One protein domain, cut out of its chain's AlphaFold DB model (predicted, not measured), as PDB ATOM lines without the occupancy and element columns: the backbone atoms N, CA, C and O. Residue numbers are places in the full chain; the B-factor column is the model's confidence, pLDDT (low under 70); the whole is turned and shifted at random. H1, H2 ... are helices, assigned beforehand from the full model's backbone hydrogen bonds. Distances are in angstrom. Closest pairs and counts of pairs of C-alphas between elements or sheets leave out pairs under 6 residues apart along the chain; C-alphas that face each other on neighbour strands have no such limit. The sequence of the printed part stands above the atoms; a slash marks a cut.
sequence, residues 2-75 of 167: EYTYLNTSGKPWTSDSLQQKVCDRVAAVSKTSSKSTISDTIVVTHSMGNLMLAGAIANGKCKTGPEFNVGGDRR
ATOM      1  N   GLU A   2     278.988 573.278 407.523       68.19
ATOM      2  CA  GLU A   2     280.323 573.842 407.736       68.19
ATOM      3  C   GLU A   2     280.651 573.746 409.225       68.19
ATOM      4  O   GLU A   2     279.832 574.130 410.059       68.19
ATOM      5  N   TYR A   3     281.836 573.242 409.560       67.50
ATOM      6  CA  TYR A   3     282.297 573.138 410.942       67.50
ATOM      7  C   TYR A   3     283.407 574.140 411.207       67.50
ATOM      8  O   TYR A   3     284.223 574.453 410.340       67.50
ATOM      9  N   THR A   4     283.459 574.646 412.435       70.12
ATOM     10  CA  THR A   4     284.442 575.651 412.806       70.12
ATOM     11  C   THR A   4     285.061 575.339 414.159       70.12
ATOM     12  O   THR A   4     284.361 575.137 415.142       70.12
ATOM     13  N   TYR A   5     286.393 575.319 414.217       77.12
ATOM     14  CA  TYR A   5     287.133 575.065 415.454       77.12
ATOM     15  C   TYR A   5     287.741 576.354 416.010       77.12
ATOM     16  O   TYR A   5     288.525 577.028 415.325       77.12
ATOM     17  N   LEU A   6     287.366 576.730 417.232       77.38
ATOM     18  CA  LEU A   6     287.929 577.870 417.954       77.38
ATOM     19  C   LEU A   6     288.697 577.357 419.168       77.38
ATOM     20  O   LEU A   6     288.108 576.761 420.059       77.38
ATOM     21  N   ASN A   7     290.000 577.638 419.231       76.81
ATOM     22  CA  ASN A   7     290.760 577.405 420.455       76.81
ATOM     23  C   ASN A   7     290.369 578.461 421.495       76.81
ATOM     24  O   ASN A   7     290.553 579.664 421.276       76.81
ATOM     25  N   THR A   8     289.840 577.989 422.614       76.62
ATOM     26  CA  THR A   8     289.371 578.807 423.728       76.62
ATOM     27  C   THR A   8     290.249 578.687 424.975       76.62
ATOM     28  O   THR A   8     289.959 579.299 426.001       76.62
ATOM     29  N   SER A   9     291.361 577.949 424.892       77.81
ATOM     30  CA  SER A   9     292.297 577.787 426.003       77.81
ATOM     31  C   SER A   9     292.803 579.143 426.495       77.81
ATOM     32  O   SER A   9     293.269 579.980 425.715       77.81
ATOM     33  N   GLY A  10     292.661 579.381 427.801       78.94
ATOM     34  CA  GLY A  10     293.057 580.633 428.447       78.94
ATOM     35  C   GLY A  10     292.195 581.851 428.092       78.94
ATOM     36  O   GLY A  10     292.585 582.972 428.415       78.94
ATOM     37  N   LYS A  11     291.041 581.673 427.431       81.12
ATOM     38  CA  LYS A  11     290.131 582.769 427.083       81.12
ATOM     39  C   LYS A  11     288.693 582.461 427.514       81.12
ATOM     40  O   LYS A  11     288.112 581.499 427.020       81.12
ATOM     41  N   PRO A  12     288.087 583.289 428.383       83.00
ATOM     42  CA  PRO A  12     286.697 583.099 428.783       83.00
ATOM     43  C   PRO A  12     285.742 583.440 427.633       83.00
ATOM     44  O   PRO A  12     286.103 584.150 426.690       83.00
ATOM     45  N   TRP A  13     284.483 583.018 427.759       78.38
ATOM     46  CA  TRP A  13     283.409 583.365 426.819       78.38
ATOM     47  C   TRP A  13     283.161 584.878 426.691       78.38
ATOM     48  O   TRP A  13     282.648 585.342 425.673       78.38
ATOM     49  N   THR A  14     283.572 585.666 427.689       84.69
ATOM     50  CA  THR A  14     283.540 587.138 427.675       84.69
ATOM     51  C   THR A  14     284.645 587.768 426.823       84.69
ATOM     52  O   THR A  14     284.694 588.989 426.687       84.69
ATOM     53  N   SER A  15     285.556 586.975 426.243       90.88
ATOM     54  CA  SER A  15     286.637 587.502 425.412       90.88
ATOM     55  C   SER A  15     286.094 588.150 424.140       90.88
ATOM     56  O   SER A  15     285.618 587.466 423.235       90.88
ATOM     57  N   ASP A  16     286.299 589.461 424.028       92.19
ATOM     58  CA  ASP A  16     285.947 590.271 422.858       92.19
ATOM     59  C   ASP A  16     286.444 589.649 421.538       92.19
ATOM     60  O   ASP A  16     285.703 589.498 420.566       92.19
ATOM     61  N   SER A  17     287.694 589.170 421.548       92.38
ATOM     62  CA  SER A  17     288.328 588.534 420.391       92.38
ATOM     63  C   SER A  17     287.691 587.201 419.988       92.38
ATOM     64  O   SER A  17     287.691 586.860 418.807       92.38
ATOM     65  N   LEU A  18     287.187 586.420 420.950       90.25
ATOM     66  CA  LEU A  18     286.514 585.155 420.652       90.25
ATOM     67  C   LEU A  18     285.103 585.405 420.132       90.25
ATOM     68  O   LEU A  18     284.704 584.780 419.155       90.25
ATOM     69  N   GLN A  19     284.391 586.358 420.730       91.38
ATOM     70  CA  GLN A  19     283.059 586.767 420.292       91.38
ATOM     71  C   GLN A  19     283.071 587.286 418.849       91.38
ATOM     72  O   GLN A  19     282.264 586.842 418.034       91.38
ATOM     73  N   GLN A  20     284.042 588.137 418.487       93.44
ATOM     74  CA  GLN A  20     284.188 588.595 417.101       93.44
ATOM     75  C   GLN A  20     284.436 587.428 416.134       93.44
ATOM     76  O   GLN A  20     283.779 587.336 415.103       93.44
ATOM     77  N   LYS A  21     285.327 586.490 416.488       92.12
ATOM     78  CA  LYS A  21     285.613 585.317 415.646       92.12
ATOM     79  C   LYS A  21     284.390 584.424 415.441       92.12
ATOM     80  O   LYS A  21     284.237 583.877 414.352       92.12
ATOM     81  N   VAL A  22     283.550 584.252 416.465       90.06
ATOM     82  CA  VAL A  22     282.279 583.521 416.339       90.06
ATOM     83  C   VAL A  22     281.373 584.225 415.334       90.06
ATOM     84  O   VAL A  22     280.942 583.582 414.381       90.06
ATOM     85  N   CYS A  23     281.151 585.534 415.484       90.62
ATOM     86  CA  CYS A  23     280.331 586.301 414.543       90.62
ATOM     87  C   CYS A  23     280.844 586.207 413.104       90.62
ATOM     88  O   CYS A  23     280.061 585.914 412.205       90.62
ATOM     89  N   ASP A  24     282.146 586.404 412.884       91.12
ATOM     90  CA  ASP A  24     282.737 586.371 411.542       91.12
ATOM     91  C   ASP A  24     282.521 585.011 410.864       91.12
ATOM     92  O   ASP A  24     282.190 584.940 409.682       91.12
ATOM     93  N   ARG A  25     282.670 583.917 411.620       90.12
ATOM     94  CA  ARG A  25     282.474 582.552 411.113       90.12
ATOM     95  C   ARG A  25     281.012 582.261 410.819       90.12
ATOM     96  O   ARG A  25     280.717 581.725 409.759       90.12
ATOM     97  N   VAL A  26     280.105 582.644 411.716       87.88
ATOM     98  CA  VAL A  26     278.662 582.439 411.531       87.88
ATOM     99  C   VAL A  26     278.120 583.282 410.373       87.88
ATOM    100  O   VAL A  26     277.275 582.813 409.621       87.88
ATOM    101  N   ALA A  27     278.614 584.503 410.172       88.62
ATOM    102  CA  ALA A  27     278.218 585.324 409.029       88.62
ATOM    103  C   ALA A  27     278.760 584.779 407.695       88.62
ATOM    104  O   ALA A  27     278.157 585.005 406.651       88.62
ATOM    105  N   ALA A  28     279.880 584.052 407.706       88.31
ATOM    106  CA  ALA A  28     280.510 583.548 406.486       88.31
ATOM    107  C   ALA A  28     279.819 582.315 405.875       88.31
ATOM    108  O   ALA A  28     280.045 582.028 404.700       88.31
ATOM    109  N   VAL A  29     278.992 581.578 406.631       84.88
ATOM    110  CA  VAL A  29     278.373 580.331 406.129       84.88
ATOM    111  C   VAL A  29     277.172 580.566 405.213       84.88
ATOM    112  O   VAL A  29     276.782 579.664 404.474       84.88
ATOM    113  N   SER A  30     276.584 581.764 405.238       84.38
ATOM    114  CA  SER A  30     275.413 582.107 404.433       84.38
ATOM    115  C   SER A  30     275.737 583.224 403.445       84.38
ATOM    116  O   SER A  30     276.262 584.275 403.805       84.38
ATOM    117  N   LYS A  31     275.378 583.017 402.175       85.44
ATOM    118  CA  LYS A  31     275.592 584.003 401.101       85.44
ATOM    119  C   LYS A  31     274.692 585.234 401.232       85.44
ATOM    120  O   LYS A  31     274.974 586.249 400.604       85.44
ATOM    121  N   THR A  32     273.609 585.132 402.000       85.19
ATOM    122  CA  THR A  32     272.662 586.226 402.263       85.19
ATOM    123  C   THR A  32     273.004 586.988 403.543       85.19
ATOM    124  O   THR A  32     272.431 588.047 403.811       85.19
ATOM    125  N   SER A  33     273.963 586.486 404.325       84.88
ATOM    126  CA  SER A  33     274.515 587.200 405.469       84.88
ATOM    127  C   SER A  33     275.406 588.362 405.024       84.88
ATOM    128  O   SER A  33     276.002 588.369 403.947       84.88
ATOM    129  N   SER A  34     275.520 589.366 405.890       85.12
ATOM    130  CA  SER A  34     276.489 590.457 405.746       85.12
ATOM    131  C   SER A  34     277.508 590.396 406.878       85.12
ATOM    132  O   SER A  34     277.289 589.715 407.876       85.12
ATOM    133  N   LYS A  35     278.597 591.166 406.768       78.00
ATOM    134  CA  LYS A  35     279.701 591.178 407.747       78.00
ATOM    135  C   LYS A  35     279.250 591.309 409.210       78.00
ATOM    136  O   LYS A  35     279.941 590.830 410.099       78.00
ATOM    137  N   SER A  36     278.118 591.962 409.463       82.25
ATOM    138  CA  SER A  36     277.569 592.145 410.807       82.25
ATOM    139  C   SER A  36     276.145 591.624 410.980       82.25
ATOM    140  O   SER A  36     275.608 591.788 412.065       82.25
ATOM    141  N   THR A  37     275.517 591.018 409.965       87.69
ATOM    142  CA  THR A  37     274.133 590.511 410.068       87.69
ATOM    143  C   THR A  37     274.073 589.055 409.648       87.69
ATOM    144  O   THR A  37     274.355 588.752 408.490       87.69
ATOM    145  N   ILE A  38     273.682 588.187 410.577       86.88
ATOM    146  CA  ILE A  38     273.486 586.760 410.333       86.88
ATOM    147  C   ILE A  38     272.067 586.545 409.800       86.88
ATOM    148  O   ILE A  38     271.099 586.872 410.487       86.88
ATOM    149  N   SER A  39     271.953 585.973 408.606       84.50
ATOM    150  CA  SER A  39     270.692 585.681 407.912       84.50
ATOM    151  C   SER A  39     270.714 584.266 407.339       84.50
ATOM    152  O   SER A  39     271.766 583.810 406.888       84.50
ATOM    153  N   ASP A  40     269.559 583.599 407.323       79.94
ATOM    154  CA  ASP A  40     269.359 582.261 406.738       79.94
ATOM    155  C   ASP A  40     270.336 581.192 407.259       79.94
ATOM    156  O   ASP A  40     270.739 580.281 406.537       79.94
ATOM    157  N   THR A  41     270.727 581.307 408.530       77.81
ATOM    158  CA  THR A  41     271.695 580.413 409.172       77.81
ATOM    159  C   THR A  41     271.078 579.778 410.409       77.81
ATOM    160  O   THR A  41     270.655 580.481 411.326       77.81
ATOM    161  N   ILE A  42     271.098 578.445 410.470       76.81
ATOM    162  CA  ILE A  42     270.868 577.708 411.714       76.81
ATOM    163  C   ILE A  42     272.219 577.530 412.404       76.81
ATOM    164  O   ILE A  42     273.153 576.992 411.809       76.81
ATOM    165  N   VAL A  43     272.331 578.001 413.646       76.00
ATOM    166  CA  VAL A  43     273.554 577.867 414.443       76.00
ATOM    167  C   VAL A  43     273.289 576.893 415.581       76.00
ATOM    168  O   VAL A  43     272.422 577.144 416.413       76.00
ATOM    169  N   VAL A  44     274.048 575.799 415.612       76.44
ATOM    170  CA  VAL A  44     274.054 574.852 416.729       76.44
ATOM    171  C   VAL A  44     275.338 575.072 417.520       76.44
ATOM    172  O   VAL A  44     276.435 575.046 416.962       76.44
ATOM    173  N   THR A  45     275.195 575.355 418.810       75.94
ATOM    174  CA  THR A  45     276.306 575.602 419.733       75.94
ATOM    175  C   THR A  45     276.150 574.733 420.976       75.94
ATOM    176  O   THR A  45     275.041 574.377 421.363       75.94
ATOM    177  N   HIS A  46     277.279 574.385 421.590       74.12
ATOM    178  CA  HIS A  46     277.354 573.558 422.789       74.12
ATOM    179  C   HIS A  46     278.250 574.244 423.830       74.12
ATOM    180  O   HIS A  46     279.226 574.919 423.473       74.12
ATOM    181  N   SER A  47     277.913 574.081 425.113       75.94
ATOM    182  CA  SER A  47     278.698 574.565 426.253       75.94
ATOM    183  C   SER A  47     279.067 576.054 426.115       75.94
ATOM    184  O   SER A  47     278.222 576.907 425.822       75.94
ATOM    185  N   MET A  48     280.346 576.394 426.278       78.81
ATOM    186  CA  MET A  48     280.862 577.757 426.163       78.81
ATOM    187  C   MET A  48     280.549 578.428 424.812       78.81
ATOM    188  O   MET A  48     280.475 579.657 424.743       78.81
ATOM    189  N   GLY A  49     280.312 577.648 423.753       78.12
ATOM    190  CA  GLY A  49     279.892 578.157 422.449       78.12
ATOM    191  C   GLY A  49     278.588 578.959 422.512       78.12
ATOM    192  O   GLY A  49     278.507 580.012 421.878       78.12
ATOM    193  N   ASN A  50     277.617 578.530 423.333       79.62
ATOM    194  CA  ASN A  50     276.339 579.233 423.521       79.62
ATOM    195  C   ASN A  50     276.572 580.652 424.048       79.62
ATOM    196  O   ASN A  50     276.065 581.631 423.499       79.62
ATOM    197  N   LEU A  51     277.401 580.767 425.089       79.81
ATOM    198  CA  LEU A  51     277.713 582.040 425.736       79.81
ATOM    199  C   LEU A  51     278.566 582.945 424.847       79.81
ATOM    200  O   LEU A  51     278.401 584.162 424.867       79.81
ATOM    201  N   MET A  52     279.462 582.368 424.046       83.88
ATOM    202  CA  MET A  52     280.257 583.133 423.089       83.88
ATOM    203  C   MET A  52     279.384 583.739 421.988       83.88
ATOM    204  O   MET A  52     279.559 584.913 421.673       83.88
ATOM    205  N   LEU A  53     278.431 582.983 421.432       85.69
ATOM    206  CA  LEU A  53     277.495 583.499 420.431       85.69
ATOM    207  C   LEU A  53     276.549 584.547 421.033       85.69
ATOM    208  O   LEU A  53     276.419 585.641 420.482       85.69
ATOM    209  N   ALA A  54     275.944 584.250 422.186       81.69
ATOM    210  CA  ALA A  54     275.055 585.177 422.883       81.69
ATOM    211  C   ALA A  54     275.775 586.480 423.265       81.69
ATOM    212  O   ALA A  54     275.262 587.568 423.015       81.69
ATOM    213  N   GLY A  55     276.994 586.380 423.804       82.00
ATOM    214  CA  GLY A  55     277.832 587.529 424.135       82.00
ATOM    215  C   GLY A  55     278.204 588.356 422.906       82.00
ATOM    216  O   GLY A  55     278.176 589.580 422.966       82.00
ATOM    217  N   ALA A  56     278.483 587.715 421.771       88.00
ATOM    218  CA  ALA A  56     278.790 588.420 420.534       88.00
ATOM    219  C   ALA A  56     277.589 589.223 420.000       88.00
ATOM    220  O   ALA A  56     277.764 590.352 419.538       88.00
ATOM    221  N   ILE A  57     276.373 588.685 420.127       85.38
ATOM    222  CA  ILE A  57     275.136 589.399 419.784       85.38
ATOM    223  C   ILE A  57     274.888 590.550 420.770       85.38
ATOM    224  O   ILE A  57     274.697 591.692 420.354       85.38
ATOM    225  N   ALA A  58     274.953 590.276 422.076       81.62
ATOM    226  CA  ALA A  58     274.699 591.262 423.128       81.62
ATOM    227  C   ALA A  58     275.698 592.433 423.109       81.62
ATOM    228  O   ALA A  58     275.314 593.577 423.334       81.62
ATOM    229  N   ASN A  59     276.963 592.161 422.778       86.56
ATOM    230  CA  ASN A  59     278.022 593.168 422.672       86.56
ATOM    231  C   ASN A  59     278.113 593.809 421.275       86.56
ATOM    232  O   ASN A  59     279.079 594.517 420.984       86.56
ATOM    233  N   GLY A  60     277.143 593.557 420.387       86.75
ATOM    234  CA  GLY A  60     277.040 594.215 419.083       86.75
ATOM    235  C   GLY A  60     278.106 593.811 418.061       86.75
ATOM    236  O   GLY A  60     278.325 594.540 417.094       86.75
ATOM    237  N   LYS A  61     278.770 592.661 418.239       90.31
ATOM    238  CA  LYS A  61     279.733 592.111 417.263       90.31
ATOM    239  C   LYS A  61     279.032 591.659 415.985       90.31
ATOM    240  O   LYS A  61     279.564 591.833 414.890       90.31
ATOM    241  N   CYS A  62     277.825 591.122 416.126       90.00
ATOM    242  CA  CYS A  62     276.906 590.847 415.032       90.00
ATOM    243  C   CYS A  62     275.458 590.984 415.502       90.00
ATOM    244  O   CYS A  62     275.152 590.892 416.687       90.00
ATOM    245  N   LYS A  63     274.561 591.218 414.551       88.19
ATOM    246  CA  LYS A  63     273.116 591.253 414.735       88.19
ATOM    247  C   LYS A  63     272.460 590.143 413.934       88.19
ATOM    248  O   LYS A  63     273.042 589.544 413.031       88.19
ATOM    249  N   THR A  64     271.219 589.899 414.279       80.44
ATOM    250  CA  THR A  64     270.408 588.814 413.772       80.44
ATOM    251  C   THR A  64     269.442 589.386 412.738       80.44
ATOM    252  O   THR A  64     268.817 590.420 412.985       80.44
ATOM    253  N   GLY A  65     269.360 588.784 411.553       69.06
ATOM    254  CA  GLY A  65     268.368 589.154 410.544       69.06
ATOM    255  C   GLY A  65     266.936 588.885 411.039       69.06
ATOM    256  O   GLY A  65     266.757 588.176 412.029       69.06
ATOM    257  N   PRO A  66     265.907 589.422 410.365       57.69
ATOM    258  CA  PRO A  66     264.510 589.248 410.774       57.69
ATOM    259  C   PRO A  66     264.030 587.782 410.814       57.69
ATOM    260  O   PRO A  66     263.050 587.504 411.493       57.69
ATOM    261  N   GLU A  67     264.732 586.846 410.160       54.09
ATOM    262  CA  GLU A  67     264.460 585.394 410.212       54.09
ATOM    263  C   GLU A  67     265.462 584.595 411.070       54.09
ATOM    264  O   GLU A  67     265.460 583.359 411.080       54.09
ATOM    265  N   PHE A  68     266.349 585.272 411.801       46.84
ATOM    266  CA  PHE A  68     267.327 584.581 412.628       46.84
ATOM    267  C   PHE A  68     266.671 584.004 413.879       46.84
ATOM    268  O   PHE A  68     266.274 584.711 414.806       46.84
ATOM    269  N   ASN A  69     266.626 582.681 413.908       49.56
ATOM    270  CA  ASN A  69     266.169 581.906 415.038       49.56
ATOM    271  C   ASN A  69     267.397 581.396 415.803       49.56
ATOM    272  O   ASN A  69     268.023 580.426 415.379       49.56
ATOM    273  N   VAL A  70     267.724 582.011 416.951       45.88
ATOM    274  CA  VAL A  70     268.589 581.377 417.970       45.88
ATOM    275  C   VAL A  70     267.795 580.218 418.535       45.88
ATOM    276  O   VAL A  70     267.049 580.417 419.486       45.88
ATOM    277  N   GLY A  71     267.826 579.055 417.886       42.34
ATOM    278  CA  GLY A  71     267.097 577.889 418.373       42.34
ATOM    279  C   GLY A  71     265.657 578.204 418.833       42.34
ATOM    280  O   GLY A  71     265.211 577.768 419.892       42.34
ATOM    281  N   GLY A  72     264.950 579.059 418.097       35.53
ATOM    282  CA  GLY A  72     263.637 579.563 418.507       35.53
ATOM    283  C   GLY A  72     262.488 578.837 417.822       35.53
ATOM    284  O   GLY A  72     261.442 578.619 418.430       35.53
ATOM    285  N   ASP A  73     262.689 578.397 416.576       35.53
ATOM    286  CA  ASP A  73     261.569 577.978 415.728       35.53
ATOM    287  C   ASP A  73     261.663 576.547 415.161       35.53
ATOM    288  O   ASP A  73     260.663 575.951 414.765       35.53
ATOM    289  N   ARG A  74     262.834 575.909 415.227       36.66
ATOM    290  CA  ARG A  74     263.045 574.497 414.862       36.66
ATOM    291  C   ARG A  74     264.000 573.860 415.870       36.66
ATOM    292  O   ARG A  74     264.908 574.543 416.315       36.66
ATOM    293  N   ARG A  75     263.695 572.615 416.259       44.62
ATOM    294  CA  ARG A  75     264.227 571.816 417.388       44.62
ATOM    295  C   ARG A  75     265.560 572.300 417.957       44.62
ATOM    296  O   ARG A  75     266.544 572.308 417.240       44.62
TER     297      ARG A  75
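What this domain is: This is residues 2 to 75 of the 167 residues of an uncharacterized protein of Phytophthora sojae (strain P6497) (UniProt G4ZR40). Little regular structure: two helices, H1 and the shorter H2, pack on each other nearly at right angles, and long stretches with no named element make up the rest. A short parallel pairing joins residues 37 to 38 with residues 63 to 64. The printed part has 74 residues, with H1 then H2 along the chain and no named strand; the class is all helix, though under half of the residues are in named elements. It is compact, with a radius of gyration of the C-alphas of 11.6 A and spans of 34 by 26 by 23 A.

Where its parts are: H1, residues 16 to 28, runs 18.5 A from C-alpha 16 at (285.947, 590.271, 422.858) to C-alpha 28. H2, residues 48 to 58, runs 15.2 A and ends at C-alpha 58 at (274.699, 591.262, 423.128).

How they stand to each other: H1 and H2 touch, the closest C-alphas being those of Gln 19 and Ala 56, 4.6 A apart. Their lines are about perpendicular, at 87 degrees. In H1 and H2 every O i to N i+4 pair is within hydrogen-bond range.

The domain as a whole: The C-alphas farthest apart, of Gly 10 and Pro 66, are 34.7 A apart. The printed part has no cut. The link from H1 to H2 is long, 19 residues. The model's pLDDT is under 70 at residues 2 to 3 and 65 to 75.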